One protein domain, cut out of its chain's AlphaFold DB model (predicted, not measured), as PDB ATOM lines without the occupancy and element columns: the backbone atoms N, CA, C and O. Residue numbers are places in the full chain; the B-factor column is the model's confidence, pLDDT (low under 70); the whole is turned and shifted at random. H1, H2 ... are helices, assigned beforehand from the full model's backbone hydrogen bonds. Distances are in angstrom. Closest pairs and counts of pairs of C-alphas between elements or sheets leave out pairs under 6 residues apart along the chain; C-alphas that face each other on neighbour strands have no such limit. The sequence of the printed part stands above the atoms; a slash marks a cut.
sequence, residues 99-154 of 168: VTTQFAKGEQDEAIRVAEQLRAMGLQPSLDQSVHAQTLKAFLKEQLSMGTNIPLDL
ATOM      1  N   VAL A  99      49.956   2.599  -4.485       87.06
ATOM      2  CA  VAL A  99      50.936   3.306  -5.312       87.06
ATOM      3  C   VAL A  99      50.816   4.783  -4.979       87.06
ATOM      4  O   VAL A  99      49.796   5.404  -5.271       87.06
ATOM      5  N   THR A 100      51.864   5.332  -4.375       90.62
ATOM      6  CA  THR A 100      51.922   6.734  -3.957       90.62
ATOM      7  C   THR A 100      53.064   7.423  -4.685       90.62
ATOM      8  O   THR A 100      54.175   6.898  -4.749       90.62
ATOM      9  N   THR A 101      52.800   8.611  -5.219       91.31
ATOM     10  CA  THR A 101      53.812   9.481  -5.820       91.31
ATOM     11  C   THR A 101      53.716  10.871  -5.203       91.31
ATOM     12  O   THR A 101      52.636  11.301  -4.798       91.31
ATOM     13  N   GLN A 102      54.848  11.560  -5.098       90.81
ATOM     14  CA  GLN A 102      54.922  12.918  -4.571       90.81
ATOM     15  C   GLN A 102      55.296  13.867  -5.705       90.81
ATOM     16  O   GLN A 102      56.273  13.630  -6.410       90.81
ATOM     17  N   PHE A 103      54.526  14.940  -5.846       90.25
ATOM     18  CA  PHE A 103      54.798  16.021  -6.786       90.25
ATOM     19  C   PHE A 103      55.427  17.194  -6.034       90.25
ATOM     20  O   PHE A 103      55.039  17.503  -4.903       90.25
ATOM     21  N   ALA A 104      56.423  17.829  -6.641       87.06
ATOM     22  CA  ALA A 104      57.120  18.953  -6.045       87.06
ATOM     23  C   ALA A 104      56.250  20.222  -6.039       87.06
ATOM     24  O   ALA A 104      55.200  20.330  -6.679       87.06
ATOM     25  N   LYS A 105      56.710  21.241  -5.306       79.62
ATOM     26  CA  LYS A 105      56.054  22.551  -5.294       79.62
ATOM     27  C   LYS A 105      56.003  23.121  -6.718       79.62
ATOM     28  O   LYS A 105      57.043  23.301  -7.341       79.62
ATOM     29  N   GLY A 106      54.805  23.482  -7.175       83.12
ATOM     30  CA  GLY A 106      54.576  24.022  -8.520       83.12
ATOM     31  C   GLY A 106      54.177  22.973  -9.561       83.12
ATOM     32  O   GLY A 106      53.796  23.347 -10.661       83.12
ATOM     33  N   GLU A 107      54.175  21.685  -9.211       90.44
ATOM     34  CA  GLU A 107      53.760  20.584 -10.095       90.44
ATOM     35  C   GLU A 107      52.290  20.177  -9.878       90.44
ATOM     36  O   GLU A 107      51.891  19.046 -10.145       90.44
ATOM     37  N   GLN A 108      51.456  21.091  -9.374       89.25
ATOM     38  CA  GLN A 108      50.052  20.802  -9.067       89.25
ATOM     39  C   GLN A 108      49.261  20.382 -10.314       89.25
ATOM     40  O   GLN A 108      48.481  19.433 -10.252       89.25
ATOM     41  N   ASP A 109      49.488  21.046 -11.447       92.69
ATOM     42  CA  ASP A 109      48.806  20.719 -12.704       92.69
ATOM     43  C   ASP A 109      49.198  19.326 -13.214       92.69
ATOM     44  O   ASP A 109      48.366  18.586 -13.737       92.69
ATOM     45  N   GLU A 110      50.456  18.933 -13.002       93.00
ATOM     46  CA  GLU A 110      50.946  17.594 -13.319       93.00
ATOM     47  C   GLU A 110      50.277  16.540 -12.429       93.00
ATOM     48  O   GLU A 110      49.785  15.527 -12.929       93.00
ATOM     49  N   ALA A 111      50.175  16.809 -11.122       93.31
ATOM     50  CA  ALA A 111      49.494  15.933 -10.173       93.31
ATOM     51  C   ALA A 111      48.017  15.716 -10.540       93.31
ATOM     52  O   ALA A 111      47.524  14.585 -10.513       93.31
ATOM     53  N   ILE A 112      47.319  16.790 -10.928       93.25
ATOM     54  CA  ILE A 112      45.928  16.731 -11.393       93.25
ATOM     55  C   ILE A 112      45.835  15.902 -12.674       93.25
ATOM     56  O   ILE A 112      45.005  14.994 -12.749       93.25
ATOM     57  N   ARG A 113      46.720  16.143 -13.648       94.75
ATOM     58  CA  ARG A 113      46.738  15.404 -14.916       94.75
ATOM     59  C   ARG A 113      46.940  13.904 -14.704       94.75
ATOM     60  O   ARG A 113      46.222  13.099 -15.293       94.75
ATOM     61  N   VAL A 114      47.886  13.516 -13.849       94.62
ATOM     62  CA  VAL A 114      48.128  12.103 -13.518       94.62
ATOM     63  C   VAL A 114      46.916  11.493 -12.811       94.62
ATOM     64  O   VAL A 114      46.504  10.381 -13.144       94.62
ATOM     65  N   ALA A 115      46.286  12.218 -11.883       93.44
ATOM     66  CA  ALA A 115      45.072  11.747 -11.223       93.44
ATOM     67  C   ALA A 115      43.916  11.528 -12.218       93.44
ATOM     68  O   ALA A 115      43.197  10.534 -12.125       93.44
ATOM     69  N   GLU A 116      43.742  12.407 -13.204       94.69
ATOM     70  CA  GLU A 116      42.737  12.244 -14.260       94.69
ATOM     71  C   GLU A 116      43.022  11.038 -15.160       94.69
ATOM     72  O   GLU A 116      42.102  10.284 -15.476       94.69
ATOM     73  N   GLN A 117      44.287  10.799 -15.511       95.50
ATOM     74  CA  GLN A 117      44.688   9.610 -16.269       95.50
ATOM     75  C   GLN A 117      44.368   8.320 -15.507       95.50
ATOM     76  O   GLN A 117      43.776   7.400 -16.069       95.50
ATOM     77  N   LEU A 118      44.681   8.267 -14.210       94.88
ATOM     78  CA  LEU A 118      44.348   7.121 -13.362       94.88
ATOM     79  C   LEU A 118      42.826   6.927 -13.246       94.88
ATOM     80  O   LEU A 118      42.346   5.795 -13.317       94.88
ATOM     81  N   ARG A 119      42.045   8.013 -13.153       94.50
ATOM     82  CA  ARG A 119      40.569   7.946 -13.191       94.50
ATOM     83  C   ARG A 119      40.044   7.411 -14.518       94.50
ATOM     84  O   ARG A 119      39.122   6.599 -14.515       94.50
ATOM     85  N   ALA A 120      40.638   7.811 -15.641       96.25
ATOM     86  CA  ALA A 120      40.279   7.292 -16.961       96.25
ATOM     87  C   ALA A 120      40.558   5.782 -17.094       96.25
ATOM     88  O   ALA A 120      39.869   5.092 -17.840       96.25
ATOM     89  N   MET A 121      41.513   5.254 -16.324       96.00
ATOM     90  CA  MET A 121      41.784   3.816 -16.206       96.00
ATOM     91  C   MET A 121      40.827   3.083 -15.245       96.00
ATOM     92  O   MET A 121      40.997   1.890 -15.009       96.00
ATOM     93  N   GLY A 122      39.834   3.773 -14.676       95.12
ATOM     94  CA  GLY A 122      38.884   3.210 -13.713       95.12
ATOM     95  C   GLY A 122      39.402   3.146 -12.273       95.12
ATOM     96  O   GLY A 122      38.745   2.548 -11.421       95.12
ATOM     97  N   LEU A 123      40.557   3.752 -11.979       93.81
ATOM     98  CA  LEU A 123      41.103   3.839 -10.624       93.81
ATOM     99  C   LEU A 123      40.538   5.056  -9.879       93.81
ATOM    100  O   LEU A 123      40.021   6.003 -10.471       93.81
ATOM    101  N   GLN A 124      40.670   5.053  -8.556       90.94
ATOM    102  CA  GLN A 124      40.226   6.148  -7.690       90.94
ATOM    103  C   GLN A 124      41.427   6.725  -6.926       90.94
ATOM    104  O   GLN A 124      41.602   6.425  -5.746       90.94
ATOM    105  N   PRO A 125      42.306   7.502  -7.590       91.94
ATOM    106  CA  PRO A 125      43.457   8.100  -6.925       91.94
ATOM    107  C   PRO A 125      43.011   9.139  -5.893       91.94
ATOM    108  O   PRO A 125      42.105   9.939  -6.155       91.94
ATOM    109  N   SER A 126      43.696   9.161  -4.749       91.00
ATOM    110  CA  SER A 126      43.612  10.283  -3.812       91.00
ATOM    111  C   SER A 126      44.461  11.444  -4.328       91.00
ATOM    112  O   SER A 126      45.582  11.231  -4.791       91.00
ATOM    113  N   LEU A 127      43.932  12.666  -4.249       88.69
ATOM    114  CA  LEU A 127      44.666  13.896  -4.543       88.69
ATOM    115  C   LEU A 127      44.645  14.779  -3.297       88.69
ATOM    116  O   LEU A 127      43.799  15.664  -3.153       88.69
ATOM    117  N   ASP A 128      45.581  14.513  -2.397       89.00
ATOM    118  CA  ASP A 128      45.728  15.257  -1.156       89.00
ATOM    119  C   ASP A 128      46.609  16.490  -1.379       89.00
ATOM    120  O   ASP A 128      47.787  16.392  -1.725       89.00
ATOM    121  N   GLN A 129      46.027  17.670  -1.170       86.31
ATOM    122  CA  GLN A 129      46.738  18.944  -1.215       86.31
ATOM    123  C   GLN A 129      46.860  19.491   0.198       86.31
ATOM    124  O   GLN A 129      45.872  19.623   0.919       86.31
ATOM    125  N   SER A 130      48.081  19.827   0.599       88.38
ATOM    126  CA  SER A 130      48.334  20.404   1.911       88.38
ATOM    127  C   SER A 130      49.357  21.525   1.819       88.38
ATOM    128  O   SER A 130      50.282  21.498   1.007       88.38
ATOM    129  N   VAL A 131      49.187  22.528   2.676       87.94
ATOM    130  CA  VAL A 131      50.214  23.536   2.918       87.94
ATOM    131  C   VAL A 131      50.910  23.155   4.210       87.94
ATOM    132  O   VAL A 131      50.277  23.051   5.260       87.94
ATOM    133  N   HIS A 132      52.224  22.957   4.147       89.19
ATOM    134  CA  HIS A 132      52.990  22.647   5.342       89.19
ATOM    135  C   HIS A 132      52.887  23.798   6.356       89.19
ATOM    136  O   HIS A 132      53.138  24.961   6.023       89.19
ATOM    137  N   ALA A 133      52.548  23.477   7.608       91.62
ATOM    138  CA  ALA A 133      52.241  24.472   8.638       91.62
ATOM    139  C   ALA A 133      53.385  25.477   8.865       91.62
ATOM    140  O   ALA A 133      53.141  26.668   9.052       91.62
ATOM    141  N   GLN A 134      54.644  25.029   8.794       92.00
ATOM    142  CA  GLN A 134      55.795  25.930   8.940       92.00
ATOM    143  C   GLN A 134      55.947  26.881   7.748       92.00
ATOM    144  O   GLN A 134      56.308  28.040   7.940       92.00
ATOM    145  N   THR A 135      55.640  26.417   6.535       91.38
ATOM    146  CA  THR A 135      55.683  27.244   5.322       91.38
ATOM    147  C   THR A 135      54.594  28.306   5.369       91.38
ATOM    148  O   THR A 135      54.885  29.478   5.141       91.38
ATOM    149  N   LEU A 136      53.367  27.924   5.746       93.62
ATOM    150  CA  LEU A 136      52.269  28.870   5.946       93.62
ATOM    151  C   LEU A 136      52.615  29.902   7.027       93.62
ATOM    152  O   LEU A 136      52.455  31.100   6.817       93.62
ATOM    153  N   LYS A 137      53.155  29.453   8.166       92.75
ATOM    154  CA  LYS A 137      53.587  30.338   9.254       92.75
ATOM    155  C   LYS A 137      54.665  31.328   8.805       92.75
ATOM    156  O   LYS A 137      54.583  32.502   9.158       92.75
ATOM    157  N   ALA A 138      55.671  30.867   8.058       93.50
ATOM    158  CA  ALA A 138      56.738  31.720   7.540       93.50
ATOM    159  C   ALA A 138      56.183  32.790   6.590       93.50
ATOM    160  O   ALA A 138      56.466  33.970   6.785       93.50
ATOM    161  N   PHE A 139      55.320  32.386   5.654       93.50
ATOM    162  CA  PHE A 139      54.624  33.292   4.741       93.50
ATOM    163  C   PHE A 139      53.809  34.351   5.496       93.50
ATOM    164  O   PHE A 139      54.010  35.543   5.294       93.50
ATOM    165  N   LEU A 140      52.940  33.945   6.428       94.25
ATOM    166  CA  LEU A 140      52.112  34.889   7.187       94.25
ATOM    167  C   LEU A 140      52.960  35.865   8.017       94.25
ATOM    168  O   LEU A 140      52.642  37.051   8.086       94.25
ATOM    169  N   LYS A 141      54.064  35.399   8.615       91.50
ATOM    170  CA  LYS A 141      54.993  36.257   9.367       91.50
ATOM    171  C   LYS A 141      55.658  37.305   8.470       91.50
ATOM    172  O   LYS A 141      55.751  38.463   8.870       91.50
ATOM    173  N   GLU A 142      56.117  36.905   7.287       92.94
ATOM    174  CA  GLU A 142      56.729  37.808   6.306       92.94
ATOM    175  C   GLU A 142      55.740  38.893   5.871       92.94
ATOM    176  O   GLU A 142      56.032  40.083   5.962       92.94
ATOM    177  N   GLN A 143      54.523  38.497   5.509       92.94
ATOM    178  CA  GLN A 143      53.490  39.416   5.033       92.94
ATOM    179  C   GLN A 143      53.062  40.429   6.103       92.94
ATOM    180  O   GLN A 143      52.906  41.617   5.807       92.94
ATOM    181  N   LEU A 144      52.959  39.986   7.361       89.75
ATOM    182  CA  LEU A 144      52.722  40.877   8.498       89.75
ATOM    183  C   LEU A 144      53.891  41.845   8.723       89.75
ATOM    184  O   LEU A 144      53.657  43.015   9.016       89.75
ATOM    185  N   SER A 145      55.142  41.401   8.547       88.69
ATOM    186  CA  SER A 145      56.318  42.275   8.689       88.69
ATOM    187  C   SER A 145      56.402  43.357   7.608       88.69
ATOM    188  O   SER A 145      56.913  44.444   7.865       88.69
ATOM    189  N   MET A 146      55.840  43.087   6.426       91.06
ATOM    190  CA  MET A 146      55.731  44.044   5.321       91.06
ATOM    191  C   MET A 146      54.534  44.999   5.463       91.06
ATOM    192  O   MET A 146      54.337  45.853   4.605       91.06
ATOM    193  N   GLY A 147      53.711  44.856   6.510       85.19
ATOM    194  CA  GLY A 147      52.509  45.672   6.709       85.19
ATOM    195  C   GLY A 147      51.372  45.359   5.730       85.19
ATOM    196  O   GLY A 147      50.480  46.185   5.543       85.19
ATOM    197  N   THR A 148      51.393  44.186   5.089       84.81
ATOM    198  CA  THR A 148      50.346  43.783   4.141       84.81
ATOM    199  C   THR A 148      49.089  43.358   4.897       84.81
ATOM    200  O   THR A 148      49.162  42.604   5.869       84.81
ATOM    201  N   ASN A 149      47.919  43.814   4.443       83.62
ATOM    202  CA  ASN A 149      46.645  43.401   5.023       83.62
ATOM    203  C   ASN A 149      46.273  41.992   4.528       83.62
ATOM    204  O   ASN A 149      45.766  41.835   3.417       83.62
ATOM    205  N   ILE A 150      46.565  40.969   5.338       90.06
ATOM    206  CA  ILE A 150      46.228  39.565   5.067       90.06
ATOM    207  C   ILE A 150      45.039  39.119   5.922       90.06
ATOM    208  O   ILE A 150      45.020  39.403   7.120       90.06
ATOM    209  N   PRO A 151      44.081  38.358   5.353       90.81
ATOM    210  CA  PRO A 151      42.947  37.822   6.099       90.81
ATOM    211  C   PRO A 151      43.392  36.676   7.019       90.81
ATOM    212  O   PRO A 151      43.294  35.504   6.665       90.81
ATOM    213  N   LEU A 152      43.907  37.004   8.204       91.19
ATOM    214  CA  LEU A 152      44.444  36.015   9.146       91.19
ATOM    215  C   LEU A 152      43.402  34.975   9.587       91.19
ATOM    216  O   LEU A 152      43.746  33.801   9.726       91.19
ATOM    217  N   ASP A 153      42.134  35.374   9.710       91.56
ATOM    218  CA  ASP A 153      41.032  34.478  10.080       91.56
ATOM    219  C   ASP A 153      40.829  33.341   9.065       91.56
ATOM    220  O   ASP A 153      40.541  32.213   9.463       91.56
ATOM    221  N   LEU A 154      41.063  33.591   7.765       93.00
ATOM    222  CA  LEU A 154      40.976  32.560   6.719       93.00
ATOM    223  C   LEU A 154      41.991  31.435   6.952       93.00
ATOM    224  O   LEU A 154      41.735  30.277   6.635       93.00
TER     225      LEU A 154
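Overview. This is residues 99 to 154 of the 168 residues of an uncharacterized protein of Desulfurellales bacterium (UniProt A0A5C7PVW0). Two helices of equal length, H1 and H2, sit toward opposite ends of a rod and are joined by a long link, residues 121 to 132, that turns back beside H1 before it reaches H2. The first stretch, residues 99 to 107, also runs back along H1, and the last, residues 146 to 154, turns back after the end of H2, while residues 133 to 139 of H2 stand free. The printed part has 56 residues with two named helices, H1 then H2, and no named strand; its class is all helix, though under half of the residues, 26, are in named elements. It is extended, with a radius of gyration of the C-alphas of 16.2 A and spans of 49 by 18 by 15 A.

Along the chain. H1, residues 108 to 120, measures 18.4 A from C-alpha 108 at (50.052, 20.802, -9.067) to C-alpha 120. H2, residues 133 to 145, measures 18.3 A and ends with C-alpha 145 at (56.318, 42.275, 8.689).

Arrangement. H1 and H2 are apart. In both, every O i to N i+4 pair is within hydrogen-bond range.

Size, cuts and confidence. The two C-alphas farthest apart, those of Gly 122 and Gly 147, are 49.0 A apart. Residues 130 to 139, of which 133 to 139 belong to H2, stand free. The printed part has no cut, and no printed residue is under 70 in pLDDT.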